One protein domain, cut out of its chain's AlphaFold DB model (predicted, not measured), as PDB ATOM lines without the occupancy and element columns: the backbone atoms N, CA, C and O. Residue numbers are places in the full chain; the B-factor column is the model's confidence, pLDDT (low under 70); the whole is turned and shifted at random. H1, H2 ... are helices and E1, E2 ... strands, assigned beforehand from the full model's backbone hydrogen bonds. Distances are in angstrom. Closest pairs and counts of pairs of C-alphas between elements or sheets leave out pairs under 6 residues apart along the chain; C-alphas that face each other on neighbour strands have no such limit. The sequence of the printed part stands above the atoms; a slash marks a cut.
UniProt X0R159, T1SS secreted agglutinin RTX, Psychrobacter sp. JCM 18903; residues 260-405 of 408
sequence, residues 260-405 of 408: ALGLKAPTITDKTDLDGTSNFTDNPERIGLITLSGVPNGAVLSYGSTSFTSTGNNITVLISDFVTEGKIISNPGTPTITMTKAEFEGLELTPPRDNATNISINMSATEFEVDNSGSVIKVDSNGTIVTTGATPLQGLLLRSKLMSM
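What this domain is: This is residues 260 to 405 of the 408 residues of the protein "T1SS secreted agglutinin RTX" of Psychrobacter sp. JCM 18903 (UniProt X0R159). Little regular structure: an elongated domain, mostly loops, where E1, E2, E5, E6 and E9 join long E8 in a mixed branched sheet, with small antiparallel sheet E4 E3 E7 toward one end. Its 146 printed residues include 50 in named elements, mostly strand: E1 E2 E3 E4 E5 H1 E6 H2 E7 E8 E9. It is only just compact, close to loose: radius of gyration of the C-alphas 17.5 A, spans 57 by 31 by 23 A.

How they stand to each other: E1, residues 285 to 287, and E2, 290 to 293, lie on one side of E8, 362 to 369; E9, 396 to 401, lies on the other side, in a hairpin with E8 (N 400 and O 363, 2.9 A). H1, 320 to 324, only grazes the branched sheet; its O i to N i+4 count is 0 of 1, i+3 2 of 2.

Where its parts are: E1 begins at C-alpha 285 (17.511, 13.014, -37.058); E9 ends at C-alpha 401 (39.511, 16.940, -30.390). E8 measures 23.6 A.

The domain as a whole: The printed part has no cut. The link E8 to E9 is long, 26 residues. Low confidence includes residues 276 to 280.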
ATOM      1  N   ALA A 260      41.972  31.335 -35.435       92.69
ATOM      2  CA  ALA A 260      40.780  30.649 -35.920       92.69
ATOM      3  C   ALA A 260      40.789  29.187 -35.469       92.69
ATOM      4  O   ALA A 260      41.784  28.486 -35.640       92.69
ATOM      5  N   LEU A 261      39.674  28.714 -34.915       91.38
ATOM      6  CA  LEU A 261      39.548  27.330 -34.460       91.38
ATOM      7  C   LEU A 261      39.344  26.344 -35.619       91.38
ATOM      8  O   LEU A 261      39.547  25.146 -35.444       91.38
ATOM      9  N   GLY A 262      38.935  26.839 -36.791       90.75
ATOM     10  CA  GLY A 262      38.690  26.022 -37.982       90.75
ATOM     11  C   GLY A 262      37.517  25.051 -37.838       90.75
ATOM     12  O   GLY A 262      37.438  24.083 -38.591       90.75
ATOM     13  N   LEU A 263      36.625  25.291 -36.871       92.19
ATOM     14  CA  LEU A 263      35.466  24.452 -36.587       92.19
ATOM     15  C   LEU A 263      34.580  24.260 -37.817       92.19
ATOM     16  O   LEU A 263      34.425  25.154 -38.647       92.19
ATOM     17  N   LYS A 264      33.956  23.084 -37.893       93.25
ATOM     18  CA  LYS A 264      32.865  22.800 -38.822       93.25
ATOM     19  C   LYS A 264      31.622  22.442 -38.042       93.25
ATOM     20  O   LYS A 264      31.711  21.720 -37.050       93.25
ATOM     21  N   ALA A 265      30.488  23.001 -38.466       93.44
ATOM     22  CA  ALA A 265      29.210  22.657 -37.870       93.44
ATOM     23  C   ALA A 265      28.962  21.146 -38.040       93.44
ATOM     24  O   ALA A 265      29.331  20.609 -39.090       93.44
ATOM     25  N   PRO A 266      28.363  20.467 -37.046       93.38
ATOM     26  CA  PRO A 266      28.053  19.049 -37.160       93.38
ATOM     27  C   PRO A 266      27.177  18.762 -38.381       93.38
ATOM     28  O   PRO A 266      26.307  19.568 -38.734       93.38
ATOM     29  N   THR A 267      27.411  17.622 -39.024       91.88
ATOM     30  CA  THR A 267      26.540  17.107 -40.086       91.88
ATOM     31  C   THR A 267      25.594  16.062 -39.518       91.88
ATOM     32  O   THR A 267      26.021  15.261 -38.695       91.88
ATOM     33  N   ILE A 268      24.350  16.084 -39.983       90.56
ATOM     34  CA  ILE A 268      23.299  15.124 -39.629       90.56
ATOM     35  C   ILE A 268      23.294  14.024 -40.682       90.56
ATOM     36  O   ILE A 268      23.362  14.362 -41.875       90.56
ATOM     37  N   THR A 269      23.263  12.766 -40.251       85.50
ATOM     38  CA  THR A 269      23.309  11.615 -41.160       85.50
ATOM     39  C   THR A 269      21.943  11.413 -41.796       85.50
ATOM     40  O   THR A 269      21.843  11.510 -43.026       85.50
ATOM     41  N   ASP A 270      20.890  11.304 -40.988       87.44
ATOM     42  CA  ASP A 270      19.523  11.234 -41.480       87.44
ATOM     43  C   ASP A 270      18.756  12.561 -41.371       87.44
ATOM     44  O   ASP A 270      18.064  12.898 -40.418       87.44
ATOM     45  N   LYS A 271      18.893  13.405 -42.390       81.88
ATOM     46  CA  LYS A 271      18.284  14.745 -42.365       81.88
ATOM     47  C   LYS A 271      16.838  14.788 -42.863       81.88
ATOM     48  O   LYS A 271      16.191  15.830 -42.672       81.88
ATOM     49  N   THR A 272      16.385  13.774 -43.591       81.69
ATOM     50  CA  THR A 272      15.200  13.849 -44.454       81.69
ATOM     51  C   THR A 272      14.306  12.662 -44.225       81.69
ATOM     52  O   THR A 272      14.763  11.557 -44.422       81.69
ATOM     53  N   ASP A 273      13.031  12.936 -44.002       81.00
ATOM     54  CA  ASP A 273      11.979  11.933 -44.112       81.00
ATOM     55  C   ASP A 273      11.992  11.277 -45.510       81.00
ATOM     56  O   ASP A 273      11.882  11.965 -46.539       81.00
ATOM     57  N   LEU A 274      12.190   9.959 -45.530       82.50
ATOM     58  CA  LEU A 274      12.311   9.109 -46.710       82.50
ATOM     59  C   LEU A 274      11.005   8.404 -47.111       82.50
ATOM     60  O   LEU A 274      11.024   7.657 -48.093       82.50
ATOM     61  N   ASP A 275       9.867   8.628 -46.446       72.19
ATOM     62  CA  ASP A 275       8.598   7.974 -46.812       72.19
ATOM     63  C   ASP A 275       7.657   8.791 -47.711       72.19
ATOM     64  O   ASP A 275       6.606   8.304 -48.137       72.19
ATOM     65  N   GLY A 276       8.067  10.001 -48.096       67.31
ATOM     66  CA  GLY A 276       7.319  10.867 -49.004       67.31
ATOM     67  C   GLY A 276       6.738  12.091 -48.304       67.31
ATOM     68  O   GLY A 276       7.366  12.685 -47.442       67.31
ATOM     69  N   THR A 277       5.583  12.579 -48.769       64.81
ATOM     70  CA  THR A 277       5.008  13.854 -48.284       64.81
ATOM     71  C   THR A 277       3.749  13.695 -47.436       64.81
ATOM     72  O   THR A 277       3.197  14.707 -46.998       64.81
ATOM     73  N   SER A 278       3.245  12.470 -47.242       55.16
ATOM     74  CA  SER A 278       1.874  12.261 -46.748       55.16
ATOM     75  C   SER A 278       1.756  11.473 -45.449       55.16
ATOM     76  O   SER A 278       0.733  11.616 -44.786       55.16
ATOM     77  N   ASN A 279       2.747  10.664 -45.071       58.81
ATOM     78  CA  ASN A 279       2.665   9.790 -43.902       58.81
ATOM     79  C   ASN A 279       4.037   9.668 -43.240       58.81
ATOM     80  O   ASN A 279       4.554   8.570 -43.226       58.81
ATOM     81  N   PHE A 280       4.539  10.771 -42.677       62.12
ATOM     82  CA  PHE A 280       5.759  10.897 -41.865       62.12
ATOM     83  C   PHE A 280       5.873   9.825 -40.747       62.12
ATOM     84  O   PHE A 280       5.553  10.043 -39.571       62.12
ATOM     85  N   THR A 281       6.214   8.621 -41.144       72.44
ATOM     86  CA  THR A 281       6.488   7.420 -40.365       72.44
ATOM     87  C   THR A 281       7.977   7.154 -40.252       72.44
ATOM     88  O   THR A 281       8.361   6.472 -39.304       72.44
ATOM     89  N   ASP A 282       8.773   7.714 -41.159       84.12
ATOM     90  CA  ASP A 282      10.212   7.820 -41.033       84.12
ATOM     91  C   ASP A 282      10.583   8.911 -40.030       84.12
ATOM     92  O   ASP A 282       9.963   9.979 -39.943       84.12
ATOM     93  N   ASN A 283      11.560   8.600 -39.196       87.25
ATOM     94  CA  ASN A 283      11.987   9.433 -38.097       87.25
ATOM     95  C   ASN A 283      13.313  10.082 -38.480       87.25
ATOM     96  O   ASN A 283      14.335   9.428 -38.416       87.25
ATOM     97  N   PRO A 284      13.311  11.361 -38.901       89.12
ATOM     98  CA  PRO A 284      14.554  12.031 -39.211       89.12
ATOM     99  C   PRO A 284      15.337  12.331 -37.939       89.12
ATOM    100  O   PRO A 284      14.793  12.477 -36.841       89.12
ATOM    101  N   GLU A 285      16.611  12.629 -38.123       91.44
ATOM    102  CA  GLU A 285      17.511  13.014 -37.058       91.44
ATOM    103  C   GLU A 285      17.716  14.522 -36.942       91.44
ATOM    104  O   GLU A 285      17.679  15.311 -37.904       91.44
ATOM    105  N   ARG A 286      17.960  14.948 -35.702       92.69
ATOM    106  CA  ARG A 286      18.277  16.328 -35.325       92.69
ATOM    107  C   ARG A 286      19.317  16.344 -34.222       92.69
ATOM    108  O   ARG A 286      19.310  15.504 -33.327       92.69
ATOM    109  N   ILE A 287      20.151  17.378 -34.194       93.25
ATOM    110  CA  ILE A 287      21.132  17.535 -33.117       93.25
ATOM    111  C   ILE A 287      20.582  18.340 -31.935       93.25
ATOM    112  O   ILE A 287      19.732  19.226 -32.067       93.25
ATOM    113  N   GLY A 288      21.121  18.055 -30.754       93.19
ATOM    114  CA  GLY A 288      21.033  18.929 -29.589       93.19
ATOM    115  C   GLY A 288      21.988  20.127 -29.673       93.19
ATOM    116  O   GLY A 288      22.547  20.455 -30.721       93.19
ATOM    117  N   LEU A 289      22.218  20.786 -28.534       96.00
ATOM    118  CA  LEU A 289      23.226  21.846 -28.449       96.00
ATOM    119  C   LEU A 289      24.636  21.280 -28.642       96.00
ATOM    120  O   LEU A 289      24.999  20.246 -28.078       96.00
ATOM    121  N   ILE A 290      25.468  22.025 -29.364       96.06
ATOM    122  CA  ILE A 290      26.895  21.722 -29.466       96.06
ATOM    123  C   ILE A 290      27.541  22.075 -28.132       96.06
ATOM    124  O   ILE A 290      27.310  23.153 -27.596       96.06
ATOM    125  N   THR A 291      28.378  21.198 -27.595       95.94
ATOM    126  CA  THR A 291      29.136  21.461 -26.370       95.94
ATOM    127  C   THR A 291      30.610  21.632 -26.694       95.94
ATOM    128  O   THR A 291      31.256  20.720 -27.207       95.94
ATOM    129  N   LEU A 292      31.158  22.793 -26.339       95.25
ATOM    130  CA  LEU A 292      32.593  23.038 -26.288       95.25
ATOM    131  C   LEU A 292      33.058  22.891 -24.839       95.25
ATOM    132  O   LEU A 292      32.591  23.594 -23.942       95.25
ATOM    133  N   SER A 293      33.986  21.969 -24.607       94.25
ATOM    134  CA  SER A 293      34.577  21.706 -23.291       94.25
ATOM    135  C   SER A 293      36.085  21.933 -23.324       94.25
ATOM    136  O   SER A 293      36.714  21.794 -24.372       94.25
ATOM    137  N   GLY A 294      36.670  22.293 -22.181       91.56
ATOM    138  CA  GLY A 294      38.108  22.574 -22.080       91.56
ATOM    139  C   GLY A 294      38.526  23.965 -22.571       91.56
ATOM    140  O   GLY A 294      39.721  24.231 -22.682       91.56
ATOM    141  N   VAL A 295      37.572  24.867 -22.837       92.88
ATOM    142  CA  VAL A 295      37.861  26.285 -23.101       92.88
ATOM    143  C   VAL A 295      38.278  26.953 -21.779       92.88
ATOM    144  O   VAL A 295      37.442  27.046 -20.880       92.88
ATOM    145  N   PRO A 296      39.527  27.429 -21.618       92.62
ATOM    146  CA  PRO A 296      40.020  27.903 -20.325       92.62
ATOM    147  C   PRO A 296      39.279  29.133 -19.806       92.62
ATOM    148  O   PRO A 296      38.831  29.973 -20.587       92.62
ATOM    149  N   ASN A 297      39.226  29.283 -18.482       93.62
ATOM    150  CA  ASN A 297      38.746  30.510 -17.853       93.62
ATOM    151  C   ASN A 297      39.580  31.721 -18.316       93.62
ATOM    152  O   ASN A 297      40.809  31.658 -18.351       93.62
ATOM    153  N   GLY A 298      38.904  32.811 -18.670       93.12
ATOM    154  CA  GLY A 298      39.510  34.036 -19.188       93.12
ATOM    155  C   GLY A 298      39.859  34.010 -20.679       93.12
ATOM    156  O   GLY A 298      40.276  35.040 -21.201       93.12
ATOM    157  N   ALA A 299      39.683  32.885 -21.384       93.38
ATOM    158  CA  ALA A 299      39.850  32.853 -22.835       93.38
ATOM    159  C   ALA A 299      38.673  33.565 -23.519       93.38
ATOM    160  O   ALA A 299      37.531  33.432 -23.072       93.38
ATOM    161  N   VAL A 300      38.927  34.286 -24.611       95.50
ATOM    162  CA  VAL A 300      37.888  35.035 -25.336       95.50
ATOM    163  C   VAL A 300      37.576  34.351 -26.659       95.50
ATOM    164  O   VAL A 300      38.445  34.231 -27.520       95.50
ATOM    165  N   LEU A 301      36.324  33.945 -26.840       96.62
ATOM    166  CA  LEU A 301      35.779  33.492 -28.114       96.62
ATOM    167  C   LEU A 301      35.224  34.697 -28.875       96.62
ATOM    168  O   LEU A 301      34.372  35.409 -28.353       96.62
ATOM    169  N   SER A 302      35.712  34.947 -30.087       96.81
ATOM    170  CA  SER A 302      35.256  36.031 -30.966       96.81
ATOM    171  C   SER A 302      34.551  35.462 -32.189       96.81
ATOM    172  O   SER A 302      35.070  34.543 -32.819       96.81
ATOM    173  N   TYR A 303      33.388  36.016 -32.521       96.31
ATOM    174  CA  TYR A 303      32.571  35.603 -33.661       96.31
ATOM    175  C   TYR A 303      31.727  36.780 -34.152       96.31
ATOM    176  O   TYR A 303      31.108  37.491 -33.355       96.31
ATOM    177  N   GLY A 304      31.737  37.024 -35.463       92.00
ATOM    178  CA  GLY A 304      31.123  38.223 -36.035       92.00
ATOM    179  C   GLY A 304      31.659  39.495 -35.361       92.00
ATOM    180  O   GLY A 304      32.869  39.687 -35.246       92.00
ATOM    181  N   SER A 305      30.748  40.338 -34.871       92.31
ATOM    182  CA  SER A 305      31.071  41.542 -34.083       92.31
ATOM    183  C   SER A 305      31.002  41.319 -32.564       92.31
ATOM    184  O   SER A 305      31.082  42.278 -31.795       92.31
ATOM    185  N   THR A 306      30.816  40.074 -32.125       95.38
ATOM    186  CA  THR A 306      30.553  39.701 -30.731       95.38
ATOM    187  C   THR A 306      31.755  38.982 -30.123       95.38
ATOM    188  O   THR A 306      32.582  38.385 -30.818       95.38
ATOM    189  N   SER A 307      31.863  39.026 -28.795       95.88
ATOM    190  CA  SER A 307      32.823  38.214 -28.054       95.88
ATOM    191  C   SER A 307      32.223  37.661 -26.765       95.88
ATOM    192  O   SER A 307      31.330  38.263 -26.170       95.88
ATOM    193  N   PHE A 308      32.729  36.508 -26.334       97.56
ATOM    194  CA  PHE A 308      32.354  35.829 -25.102       97.56
ATOM    195  C   PHE A 308      33.613  35.455 -24.320       97.56
ATOM    196  O   PHE A 308      34.509  34.804 -24.854       97.56
ATOM    197  N   THR A 309      33.685  35.846 -23.046       97.00
ATOM    198  CA  THR A 309      34.789  35.448 -22.159       97.00
ATOM    199  C   THR A 309      34.400  34.183 -21.405       97.00
ATOM    200  O   THR A 309      33.427  34.179 -20.652       97.00
ATOM    201  N   SER A 310      35.157  33.105 -21.602       96.19
ATOM    202  CA  SER A 310      34.916  31.818 -20.953       96.19
ATOM    203  C   SER A 310      35.139  31.897 -19.447       96.19
ATOM    204  O   SER A 310      36.108  32.492 -18.977       96.19
ATOM    205  N   THR A 311      34.271  31.223 -18.694       96.50
ATOM    206  CA  THR A 311      34.405  31.021 -17.242       96.50
ATOM    207  C   THR A 311      35.081  29.690 -16.889       96.50
ATOM    208  O   THR A 311      35.193  29.343 -15.717       96.50
ATOM    209  N   GLY A 312      35.525  28.920 -17.892       93.31
ATOM    210  CA  GLY A 312      36.088  27.575 -17.723       93.31
ATOM    211  C   GLY A 312      35.050  26.446 -17.687       93.31
ATOM    212  O   GLY A 312      35.426  25.275 -17.702       93.31
ATOM    213  N   ASN A 313      33.758  26.781 -17.662       96.81
ATOM    214  CA  ASN A 313      32.665  25.817 -17.768       96.81
ATOM    215  C   ASN A 313      32.441  25.377 -19.222       96.81
ATOM    216  O   ASN A 313      32.903  26.026 -20.161       96.81
ATOM    217  N   ASN A 314      31.687  24.290 -19.406       96.56
ATOM    218  CA  ASN A 314      31.219  23.889 -20.731       96.56
ATOM    219  C   ASN A 314      30.384  25.008 -21.360       96.56
ATOM    220  O   ASN A 314      29.521  25.591 -20.705       96.56
ATOM    221  N   ILE A 315      30.628  25.265 -22.639       97.88
ATOM    222  CA  ILE A 315      29.909  26.263 -23.426       97.88
ATOM    223  C   ILE A 315      28.981  25.506 -24.365       97.88
ATOM    224  O   ILE A 315      29.443  24.766 -25.234       97.88
ATOM    225  N   THR A 316      27.678  25.688 -24.186       97.94
ATOM    226  CA  THR A 316      26.668  25.158 -25.106       97.94
ATOM    227  C   THR A 316      26.365  26.178 -26.199       97.94
ATOM    228  O   THR A 316      26.115  27.350 -25.910       97.94
ATOM    229  N   VAL A 317      26.394  25.747 -27.454       97.88
ATOM    230  CA  VAL A 317      26.201  26.598 -28.629       97.88
ATOM    231  C   VAL A 317      24.957  26.155 -29.390       97.88
ATOM    232  O   VAL A 317      24.814  24.979 -29.728       97.88
ATOM    233  N   LEU A 318      24.073  27.113 -29.668       97.69
ATOM    234  CA  LEU A 318      22.964  26.966 -30.607       97.69
ATOM    235  C   LEU A 318      23.335  27.634 -31.934       97.69
ATOM    236  O   LEU A 318      23.615  28.835 -31.964       97.69
ATOM    237  N   ILE A 319      23.299  26.869 -33.027       97.38
ATOM    238  CA  ILE A 319      23.420  27.420 -34.380       97.38
ATOM    239  C   ILE A 319      22.036  27.916 -34.818       97.38
ATOM    240  O   ILE A 319      21.132  27.110 -35.023       97.38
ATOM    241  N   SER A 320      21.851  29.230 -34.955       96.06
ATOM    242  CA  SER A 320      20.548  29.842 -35.262       96.06
ATOM    243  C   SER A 320      19.961  29.355 -36.584       96.06
ATOM    244  O   SER A 320      18.767  29.083 -36.669       96.06
ATOM    245  N   ASP A 321      20.811  29.195 -37.595       95.75
ATOM    246  CA  ASP A 321      20.392  28.804 -38.944       95.75
ATOM    247  C   ASP A 321      19.834  27.373 -38.941       95.75
ATOM    248  O   ASP A 321      18.858  27.069 -39.626       95.75
ATOM    249  N   PHE A 322      20.387  26.507 -38.083       94.94
ATOM    250  CA  PHE A 322      19.906  25.139 -37.908       94.94
ATOM    251  C   PHE A 322      18.500  25.094 -37.304       94.94
ATOM    252  O   PHE A 322      17.776  24.141 -37.558       94.94
ATOM    253  N   VAL A 323      18.062  26.110 -36.555       92.19
ATOM    254  CA  VAL A 323      16.673  26.170 -36.069       92.19
ATOM    255  C   VAL A 323      15.715  26.357 -37.243       92.19
ATOM    256  O   VAL A 323      14.737  25.628 -37.366       92.19
ATOM    257  N   THR A 324      16.016  27.296 -38.145       90.06
ATOM    258  CA  THR A 324      15.174  27.567 -39.322       90.06
ATOM    259  C   THR A 324      15.231  26.465 -40.373       90.06
ATOM    260  O   THR A 324      14.257  26.247 -41.084       90.06
ATOM    261  N   GLU A 325      16.354  25.751 -40.456       90.56
ATOM    262  CA  GLU A 325      16.511  24.571 -41.312       90.56
ATOM    263  C   GLU A 325      15.876  23.313 -40.704       90.56
ATOM    264  O   GLU A 325      15.920  22.258 -41.332       90.56
ATOM    265  N   GLY A 326      15.327  23.407 -39.485       89.69
ATOM    266  CA  GLY A 326      14.787  22.272 -38.753       89.69
ATOM    267  C   GLY A 326      15.844  21.199 -38.547       89.69
ATOM    268  O   GLY A 326      15.606  20.075 -38.918       89.69
ATOM    269  N   LYS A 327      17.025  21.538 -38.029       92.19
ATOM    270  CA  LYS A 327      18.147  20.625 -37.725       92.19
ATOM    271  C   LYS A 327      18.430  20.495 -36.227       92.19
ATOM    272  O   LYS A 327      19.277  19.705 -35.822       92.19
ATOM    273  N   ILE A 328      17.737  21.289 -35.412       93.88
ATOM    274  CA  ILE A 328      17.812  21.268 -33.951       93.88
ATOM    275  C   ILE A 328      16.534  20.634 -33.404       93.88
ATOM    276  O   ILE A 328      15.450  20.901 -33.923       93.88
ATOM    277  N   ILE A 329      16.656  19.837 -32.343       93.00
ATOM    278  CA  ILE A 329      15.494  19.317 -31.604       93.00
ATOM    279  C   ILE A 329      14.612  20.461 -31.072       93.00
ATOM    280  O   ILE A 329      15.105  21.536 -30.740       93.00
ATOM    281  N   SER A 330      13.306  20.236 -30.922       90.50
ATOM    282  CA  SER A 330      12.326  21.271 -30.545       90.50
ATOM    283  C   SER A 330      12.586  21.913 -29.173       90.50
ATOM    284  O   SER A 330      12.221  23.065 -28.941       90.50
ATOM    285  N   ASN A 331      13.251  21.191 -28.265       90.00
ATOM    286  CA  ASN A 331      13.577  21.643 -26.911       90.00
ATOM    287  C   ASN A 331      15.047  21.348 -26.561       90.00
ATOM    288  O   ASN A 331      15.322  20.474 -25.736       90.00
ATOM    289  N   PRO A 332      16.014  22.075 -27.146       91.94
ATOM    290  CA  PRO A 332      17.435  21.763 -27.003       91.94
ATOM    291  C   PRO A 332      18.024  22.185 -25.644       91.94
ATOM    292  O   PRO A 332      19.181  21.895 -25.348       91.94
ATOM    293  N   GLY A 333      17.239  22.862 -24.800       92.38
ATOM    294  CA  GLY A 333      17.702  23.506 -23.571       92.38
ATOM    295  C   GLY A 333      18.193  24.937 -23.809       92.38
ATOM    296  O   GLY A 333      18.042  25.496 -24.895       92.38
ATOM    297  N   THR A 334      18.758  25.563 -22.774       96.00
ATOM    298  CA  THR A 334      19.252  26.947 -22.849       96.00
ATOM    299  C   THR A 334      20.711  26.975 -23.323       96.00
ATOM    300  O   THR A 334      21.578  26.431 -22.631       96.00
ATOM    301  N   PRO A 335      21.021  27.606 -24.471       97.50
ATOM    302  CA  PRO A 335      22.398  27.751 -24.920       97.50
ATOM    303  C   PRO A 335      23.154  28.805 -24.108       97.50
ATOM    304  O   PRO A 335      22.586  29.794 -23.649       97.50
ATOM    305  N   THR A 336      24.465  28.612 -23.981       97.88
ATOM    306  CA  THR A 336      25.394  29.633 -23.477       97.88
ATOM    307  C   THR A 336      25.598  30.724 -24.524       97.88
ATOM    308  O   THR A 336      25.669  31.903 -24.188       97.88
ATOM    309  N   ILE A 337      25.695  30.326 -25.797       97.19
ATOM    310  CA  ILE A 337      25.887  31.222 -26.937       97.19
ATOM    311  C   ILE A 337      24.955  30.807 -28.079       97.19
ATOM    312  O   ILE A 337      24.855  29.626 -28.406       97.19
ATOM    313  N   THR A 338      24.340  31.789 -28.731       97.00
ATOM    314  CA  THR A 338      23.650  31.609 -30.013       97.00
ATOM    315  C   THR A 338      24.433  32.337 -31.099       97.00
ATOM    316  O   THR A 338      24.840  33.481 -30.891       97.00
ATOM    317  N   MET A 339      24.658  31.682 -32.237       97.44
ATOM    318  CA  MET A 339      25.394  32.239 -33.380       97.44
ATOM    319  C   MET A 339      24.931  31.607 -34.697       97.44
ATOM    320  O   MET A 339      24.346  30.527 -34.689       97.44
ATOM    321  N   THR A 340      25.205  32.250 -35.827       97.56
ATOM    322  CA  THR A 340      24.981  31.662 -37.160       97.56
ATOM    323  C   THR A 340      25.985  30.545 -37.449       97.56
ATOM    324  O   THR A 340      27.032  30.434 -36.802       97.56
ATOM    325  N   LYS A 341      25.716  29.718 -38.463       96.75
ATOM    326  CA  LYS A 341      26.660  28.685 -38.910       96.75
ATOM    327  C   LYS A 341      27.983  29.312 -39.354       96.75
ATOM    328  O   LYS A 341      29.049  28.802 -39.023       96.75
ATOM    329  N   ALA A 342      27.917  30.426 -40.082       97.12
ATOM    330  CA  ALA A 342      29.101  31.133 -40.563       97.12
ATOM    331  C   ALA A 342      29.963  31.663 -39.405       97.12
ATOM    332  O   ALA A 342      31.186  31.553 -39.446       97.12
ATOM    333  N   GLU A 343      29.333  32.187 -38.354       97.88
ATOM    334  CA  GLU A 343      30.021  32.624 -37.138       97.88
ATOM    335  C   GLU A 343      30.642  31.458 -36.366       97.88
ATOM    336  O   GLU A 343      31.768  31.587 -35.890       97.88
ATOM    337  N   PHE A 344      29.955  30.314 -36.284       96.56
ATOM    338  CA  PHE A 344      30.498  29.109 -35.657       96.56
ATOM    339  C   PHE A 344      31.735  28.582 -36.395       96.56
ATOM    340  O   PHE A 344      32.755  28.285 -35.775       96.56
ATOM    341  N   GLU A 345      31.676  28.497 -37.725       95.56
ATOM    342  CA  GLU A 345      32.814  28.040 -38.530       95.56
ATOM    343  C   GLU A 345      33.950  29.074 -38.611       95.56
ATOM    344  O   GLU A 345      35.101  28.720 -38.870       95.56
ATOM    345  N   GLY A 346      33.635  30.348 -38.362       95.31
ATOM    346  CA  GLY A 346      34.582  31.453 -38.240       95.31
ATOM    347  C   GLY A 346      35.038  31.738 -36.807       95.31
ATOM    348  O   GLY A 346      35.650  32.777 -36.584       95.31
ATOM    349  N   LEU A 347      34.729  30.869 -35.836       95.81
ATOM    350  CA  LEU A 347      35.005  31.121 -34.423       95.81
ATOM    351  C   LEU A 347      36.513  31.224 -34.161       95.81
ATOM    352  O   LEU A 347      37.294  30.326 -34.495       95.81
ATOM    353  N   GLU A 348      36.914  32.307 -33.505       95.06
ATOM    354  CA  GLU A 348      38.302  32.568 -33.141       95.06
ATOM    355  C   GLU A 348      38.476  32.563 -31.623       95.06
ATOM    356  O   GLU A 348      37.632  33.058 -30.878       95.06
ATOM    357  N   LEU A 349      39.604  32.038 -31.157       93.56
ATOM    358  CA  LEU A 349      39.980  31.988 -29.751       93.56
ATOM    359  C   LEU A 349      41.160  32.922 -29.501       93.56
ATOM    360  O   LEU A 349      42.195  32.812 -30.151       93.56
ATOM    361  N   THR A 350      41.024  33.799 -28.512       92.44
ATOM    362  CA  THR A 350      42.147  34.508 -27.892       92.44
ATOM    363  C   THR A 350      42.465  33.808 -26.568       92.44
ATOM    364  O   THR A 350      41.583  33.753 -25.701       92.44
ATOM    365  N   PRO A 351      43.669  33.229 -26.402       90.00
ATOM    366  CA  PRO A 351      44.066  32.589 -25.148       90.00
ATOM    367  C   PRO A 351      44.004  33.565 -23.959       90.00
ATOM    368  O   PRO A 351      44.113  34.777 -24.163       90.00
ATOM    369  N   PRO A 352      43.845  33.077 -22.712       88.25
ATOM    370  CA  PRO A 352      44.005  33.929 -21.541       88.25
ATOM    371  C   PRO A 352      45.418  34.517 -21.521       88.25
ATOM    372  O   PRO A 352      46.377  33.801 -21.809       88.25
ATOM    373  N   ARG A 353      45.532  35.793 -21.143       83.88
ATOM    374  CA  ARG A 353      46.809  36.514 -21.117       83.88
ATOM    375  C   ARG A 353      47.866  35.768 -20.295       83.88
ATOM    376  O   ARG A 353      47.560  35.315 -19.190       83.88
ATOM    377  N   ASP A 354      49.089  35.687 -20.816       78.25
ATOM    378  CA  ASP A 354      50.252  35.063 -20.176       78.25
ATOM    379  C   ASP A 354      50.027  33.569 -19.825       78.25
ATOM    380  O   ASP A 354      50.711  32.996 -18.967       78.25
ATOM    381  N   ASN A 355      49.052  32.903 -20.464       73.81
ATOM    382  CA  ASN A 355      48.775  31.487 -20.239       73.81
ATOM    383  C   ASN A 355      49.564  30.611 -21.210       73.81
ATOM    384  O   ASN A 355      49.185  30.392 -22.357       73.81
ATOM    385  N   ALA A 356      50.627  30.016 -20.684       69.75
ATOM    386  CA  ALA A 356      51.533  29.183 -21.451       69.75
ATOM    387  C   ALA A 356      51.250  27.670 -21.304       69.75
ATOM    388  O   ALA A 356      52.196  26.873 -21.274       69.75
ATOM    389  N   THR A 357      49.988  27.268 -21.112       77.81
ATOM    390  CA  THR A 357      49.563  25.854 -21.062       77.81
ATOM    391  C   THR A 357      48.911  25.422 -22.372       77.81
ATOM    392  O   THR A 357      48.247  26.212 -23.038       77.81
ATOM    393  N   ASN A 358      49.088  24.153 -22.750       81.19
ATOM    394  CA  ASN A 358      48.436  23.618 -23.941       81.19
ATOM    395  C   ASN A 358      46.923  23.577 -23.716       81.19
ATOM    396  O   ASN A 358      46.439  22.945 -22.776       81.19
ATOM    397  N   ILE A 359      46.179  24.199 -24.621       84.12
ATOM    398  CA  ILE A 359      44.721  24.223 -24.570       84.12
ATOM    399  C   ILE A 359      44.186  23.074 -25.423       84.12
ATOM    400  O   ILE A 359      44.494  22.974 -26.611       84.12
ATOM    401  N   SER A 360      43.407  22.192 -24.795       86.31
ATOM    402  CA  SER A 360      42.680  21.106 -25.455       86.31
ATOM    403  C   SER A 360      41.188  21.381 -25.362       86.31
ATOM    404  O   SER A 360      40.592  21.220 -24.300       86.31
ATOM    405  N   ILE A 361      40.600  21.779 -26.487       89.19
ATOM    406  CA  ILE A 361      39.155  21.959 -26.614       89.19
ATOM    407  C   ILE A 361      38.582  20.709 -27.270       89.19
ATOM    408  O   ILE A 361      39.106  20.243 -28.286       89.19
ATOM    409  N   ASN A 362      37.515  20.171 -26.686       90.31
ATOM    410  CA  ASN A 362      36.730  19.110 -27.301       90.31
ATOM    411  C   ASN A 362      35.370  19.665 -27.698       90.31
ATOM    412  O   ASN A 362      34.702  20.307 -26.881       90.31
ATOM    413  N   MET A 363      34.970  19.372 -28.928       92.44
ATOM    414  CA  MET A 363      33.621  19.603 -29.416       92.44
ATOM    415  C   MET A 363      32.841  18.296 -29.338       92.44
ATOM    416  O   MET A 363      33.366  17.234 -29.674       92.44
ATOM    417  N   SER A 364      31.587  18.373 -28.911       92.69
ATOM    418  CA  SER A 364      30.667  17.246 -28.971       92.69
ATOM    419  C   SER A 364      29.253  17.689 -29.301       92.69
ATOM    420  O   SER A 364      28.835  18.766 -28.882       92.69
ATOM    421  N   ALA A 365      28.510  16.834 -29.989       92.94
ATOM    422  CA  ALA A 365      27.083  16.992 -30.224       92.94
ATOM    423  C   ALA A 365      26.416  15.618 -30.111       92.94
ATOM    424  O   ALA A 365      27.052  14.598 -30.388       92.94
ATOM    425  N   THR A 366      25.165  15.615 -29.666       91.06
ATOM    426  CA  THR A 366      24.315  14.424 -29.651       91.06
ATOM    427  C   THR A 366      23.268  14.589 -30.730       91.06
ATOM    428  O   THR A 366      22.652  15.655 -30.814       91.06
ATOM    429  N   GLU A 367      23.099  13.553 -31.530       91.31
ATOM    430  CA  GLU A 367      22.047  13.429 -32.527       91.31
ATOM    431  C   GLU A 367      20.926  12.556 -31.973       91.31
ATOM    432  O   GLU A 367      21.166  11.699 -31.122       91.31
ATOM    433  N   PHE A 368      19.695  12.880 -32.346       90.44
ATOM    434  CA  PHE A 368      18.489  12.261 -31.831       90.44
ATOM    435  C   PHE A 368      17.514  12.012 -32.960       90.44
ATOM    436  O   PHE A 368      17.243  12.911 -33.756       90.44
ATOM    437  N   GLU A 369      16.887  10.856 -32.867       90.00
ATOM    438  CA  GLU A 369      15.660  10.527 -33.570       90.00
ATOM    439  C   GLU A 369      14.520  11.436 -33.126       90.00
ATOM    440  O   GLU A 369      14.289  11.609 -31.916       90.00
ATOM    441  N   VAL A 370      13.805  12.041 -34.078       88.06
ATOM    442  CA  VAL A 370      12.685  12.937 -33.781       88.06
ATOM    443  C   VAL A 370      11.405  12.568 -34.513       88.06
ATOM    444  O   VAL A 370      11.397  12.055 -35.624       88.06
ATOM    445  N   ASP A 371      10.287  12.910 -33.879       85.50
ATOM    446  CA  ASP A 371       9.000  12.945 -34.557       85.50
ATOM    447  C   ASP A 371       8.882  14.174 -35.480       85.50
ATOM    448  O   ASP A 371       9.728  15.075 -35.508       85.50
ATOM    449  N   ASN A 372       7.753  14.277 -36.178       80.38
ATOM    450  CA  ASN A 372       7.468  15.355 -37.133       80.38
ATOM    451  C   ASN A 372       7.482  16.760 -36.514       80.38
ATOM    452  O   ASN A 372       7.551  17.757 -37.233       80.38
ATOM    453  N   SER A 373       7.350  16.869 -35.189       83.12
ATOM    454  CA  SER A 373       7.410  18.145 -34.471       83.12
ATOM    455  C   SER A 373       8.840  18.545 -34.095       83.12
ATOM    456  O   SER A 373       9.051  19.613 -33.517       83.12
ATOM    457  N   GLY A 374       9.825  17.695 -34.396       86.38
ATOM    458  CA  GLY A 374      11.203  17.835 -33.945       86.38
ATOM    459  C   GLY A 374      11.403  17.400 -32.495       86.38
ATOM    460  O   GLY A 374      12.427  17.735 -31.893       86.38
ATOM    461  N   SER A 375      10.428  16.719 -31.890       88.75
ATOM    462  CA  SER A 375      10.538  16.235 -30.517       88.75
ATOM    463  C   SER A 375      11.233  14.885 -30.491       88.75
ATOM    464  O   SER A 375      10.922  14.006 -31.282       88.75
ATOM    465  N   VAL A 376      12.162  14.720 -29.550       89.00
ATOM    466  CA  VAL A 376      12.951  13.492 -29.421       89.00
ATOM    467  C   VAL A 376      12.047  12.287 -29.170       89.00
ATOM    468  O   VAL A 376      11.256  12.295 -28.216       89.00
ATOM    469  N   ILE A 377      12.212  11.254 -29.992       86.38
ATOM    470  CA  ILE A 377      11.513   9.978 -29.870       86.38
ATOM    471  C   ILE A 377      11.958   9.271 -28.601       86.38
ATOM    472  O   ILE A 377      13.121   9.304 -28.195       86.38
ATOM    473  N   LYS A 378      10.997   8.640 -27.935       83.56
ATOM    474  CA  LYS A 378      11.208   7.924 -26.682       83.56
ATOM    475  C   LYS A 378      10.769   6.489 -26.846       83.56
ATOM    476  O   LYS A 378       9.773   6.227 -27.513       83.56
ATOM    477  N   VAL A 379      11.480   5.588 -26.182       73.12
ATOM    478  CA  VAL A 379      11.157   4.162 -26.175       73.12
ATOM    479  C   VAL A 379      10.945   3.648 -24.762       73.12
ATOM    480  O   VAL A 379      11.605   4.086 -23.814       73.12
ATOM    481  N   ASP A 380       9.999   2.728 -24.611       75.44
ATOM    482  CA  ASP A 380       9.782   2.011 -23.360       75.44
ATOM    483  C   ASP A 380      10.896   0.979 -23.083       75.44
ATOM    484  O   ASP A 380      11.854   0.823 -23.843       75.44
ATOM    485  N   SER A 381      10.777   0.243 -21.973       71.62
ATOM    486  CA  SER A 381      11.752  -0.788 -21.590       71.62
ATOM    487  C   SER A 381      11.862  -1.955 -22.578       71.62
ATOM    488  O   SER A 381      12.800  -2.739 -22.471       71.62
ATOM    489  N   ASN A 382      10.910  -2.090 -23.502       67.12
ATOM    490  CA  ASN A 382      10.881  -3.118 -24.537       67.12
ATOM    491  C   ASN A 382      11.335  -2.571 -25.903       67.12
ATOM    492  O   ASN A 382      11.232  -3.285 -26.896       67.12
ATOM    493  N   GLY A 383      11.812  -1.320 -25.969       63.97
ATOM    494  CA  GLY A 383      12.249  -0.680 -27.211       63.97
ATOM    495  C   GLY A 383      11.104  -0.182 -28.095       63.97
ATOM    496  O   GLY A 383      11.338   0.193 -29.238       63.97
ATOM    497  N   THR A 384       9.864  -0.161 -27.596       71.38
ATOM    498  CA  THR A 384       8.710   0.323 -28.368       71.38
ATOM    499  C   THR A 384       8.613   1.840 -28.271       71.38
ATOM    500  O   THR A 384       8.674   2.387 -27.170       71.38
ATOM    501  N   ILE A 385       8.415   2.520 -29.404       72.25
ATOM    502  CA  ILE A 385       8.204   3.974 -29.452       72.25
ATOM    503  C   ILE A 385       6.944   4.353 -28.663       72.25
ATOM    504  O   ILE A 385       5.861   3.816 -28.895       72.25
ATOM    505  N   VAL A 386       7.074   5.308 -27.741       71.19
ATOM    506  CA  VAL A 386       5.979   5.803 -26.899       71.19
ATOM    507  C   VAL A 386       5.983   7.327 -26.797       71.19
ATOM    508  O   VAL A 386       7.019   7.986 -26.835       71.19
ATOM    509  N   THR A 387       4.798   7.904 -26.602       57.75
ATOM    510  CA  THR A 387       4.595   9.364 -26.587       57.75
ATOM    511  C   THR A 387       4.704   9.995 -25.193       57.75
ATOM    512  O   THR A 387       4.846  11.211 -25.076       57.75
ATOM    513  N   THR A 388       4.664   9.206 -24.108       55.28
ATOM    514  CA  THR A 388       4.783   9.696 -22.717       55.28
ATOM    515  C   THR A 388       5.483   8.679 -21.803       55.28
ATOM    516  O   THR A 388       5.424   7.480 -22.044       55.28
ATOM    517  N   GLY A 389       6.149   9.152 -20.737       51.66
ATOM    518  CA  GLY A 389       6.631   8.293 -19.637       51.66
ATOM    519  C   GLY A 389       7.936   7.510 -19.853       51.66
ATOM    520  O   GLY A 389       8.235   6.635 -19.047       51.66
ATOM    521  N   ALA A 390       8.720   7.828 -20.884       65.88
ATOM    522  CA  ALA A 390       9.886   7.041 -21.298       65.88
ATOM    523  C   ALA A 390      11.193   7.839 -21.436       65.88
ATOM    524  O   ALA A 390      11.198   9.077 -21.442       65.88
ATOM    525  N   THR A 391      12.305   7.109 -21.555       65.88
ATOM    526  CA  THR A 391      13.624   7.638 -21.920       65.88
ATOM    527  C   THR A 391      13.702   7.895 -23.424       65.88
ATOM    528  O   THR A 391      13.126   7.120 -24.188       65.88
ATOM    529  N   PRO A 392      14.408   8.952 -23.866       68.88
ATOM    530  CA  PRO A 392      14.784   9.103 -25.268       68.88
ATOM    531  C   PRO A 392      15.347   7.801 -25.833       68.88
ATOM    532  O   PRO A 392      16.096   7.117 -25.122       68.88
ATOM    533  N   LEU A 393      15.033   7.485 -27.094       74.88
ATOM    534  CA  LEU A 393      15.906   6.606 -27.862       74.88
ATOM    535  C   LEU A 393      17.322   7.185 -27.718       74.88
ATOM    536  O   LEU A 393      17.491   8.409 -27.764       74.88
ATOM    537  N   GLN A 394      18.297   6.349 -27.356       69.31
ATOM    538  CA  GLN A 394      19.604   6.866 -26.964       69.31
ATOM    539  C   GLN A 394      20.251   7.575 -28.148       69.31
ATOM    540  O   GLN A 394      20.762   6.917 -29.044       69.31
ATOM    541  N   GLY A 395      20.267   8.904 -28.097       69.88
ATOM    542  CA  GLY A 395      20.998   9.698 -29.065       69.88
ATOM    543  C   GLY A 395      22.485   9.364 -29.030       69.88
ATOM    544  O   GLY A 395      23.063   9.210 -27.943       69.88
ATOM    545  N   LEU A 396      23.127   9.262 -30.193       76.50
ATOM    546  CA  LEU A 396      24.539   8.915 -30.256       76.50
ATOM    547  C   LEU A 396      25.397  10.180 -30.139       76.50
ATOM    548  O   LEU A 396      25.217  11.193 -30.818       76.50
ATOM    549  N   LEU A 397      26.345  10.143 -29.203       79.56
ATOM    550  CA  LEU A 397      27.271  11.239 -28.939       79.56
ATOM    551  C   LEU A 397      28.557  11.037 -29.737       79.56
ATOM    552  O   LEU A 397      29.284  10.072 -29.497       79.56
ATOM    553  N   LEU A 398      28.927  12.020 -30.555       81.31
ATOM    554  CA  LEU A 398      30.267  12.095 -31.138       81.31
ATOM    555  C   LEU A 398      31.101  13.202 -30.493       81.31
ATOM    556  O   LEU A 398      30.592  14.238 -30.056       81.31
ATOM    557  N   ARG A 399      32.415  12.961 -30.398       79.69
ATOM    558  CA  ARG A 399      33.403  13.898 -29.840       79.69
ATOM    559  C   ARG A 399      34.575  14.055 -30.799       79.69
ATOM    560  O   ARG A 399      35.167  13.058 -31.203       79.69
ATOM    561  N   SER A 400      34.973  15.291 -31.087       78.62
ATOM    562  CA  SER A 400      36.218  15.592 -31.797       78.62
ATOM    563  C   SER A 400      37.155  16.433 -30.928       78.62
ATOM    564  O   SER A 400      36.734  17.329 -30.189       78.62
ATOM    565  N   LYS A 401      38.456  16.126 -31.001       71.62
ATOM    566  CA  LYS A 401      39.511  16.940 -30.390       71.62
ATOM    567  C   LYS A 401      39.921  18.028 -31.379       71.62
ATOM    568  O   LYS A 401      40.161  17.723 -32.545       71.62
ATOM    569  N   LEU A 402      39.998  19.272 -30.909       65.19
ATOM    570  CA  LEU A 402      40.081  20.447 -31.781       65.19
ATOM    571  C   LEU A 402      41.411  21.213 -31.712       65.19
ATOM    572  O   LEU A 402      41.732  22.001 -32.601       65.19
ATOM    573  N   MET A 403      42.188  21.063 -30.636       66.44
ATOM    574  CA  MET A 403      43.353  21.931 -30.459       66.44
ATOM    575  C   MET A 403      44.480  21.318 -29.629       66.44
ATOM    576  O   MET A 403      44.248  20.590 -28.661       66.44
ATOM    577  N   SER A 404      45.707  21.659 -30.032       58.56
ATOM    578  CA  SER A 404      46.934  21.545 -29.249       58.56
ATOM    579  C   SER A 404      47.749  22.816 -29.487       58.56
ATOM    580  O   SER A 404      48.452  22.920 -30.489       58.56
ATOM    581  N   MET A 405      47.645  23.797 -28.588       58.94
ATOM    582  CA  MET A 405      48.540  24.961 -28.627       58.94
ATOM    583  C   MET A 405      49.948  24.542 -28.209       58.94
ATOM    584  O   MET A 405      50.094  23.836 -27.215       58.94
TER     585      MET A 405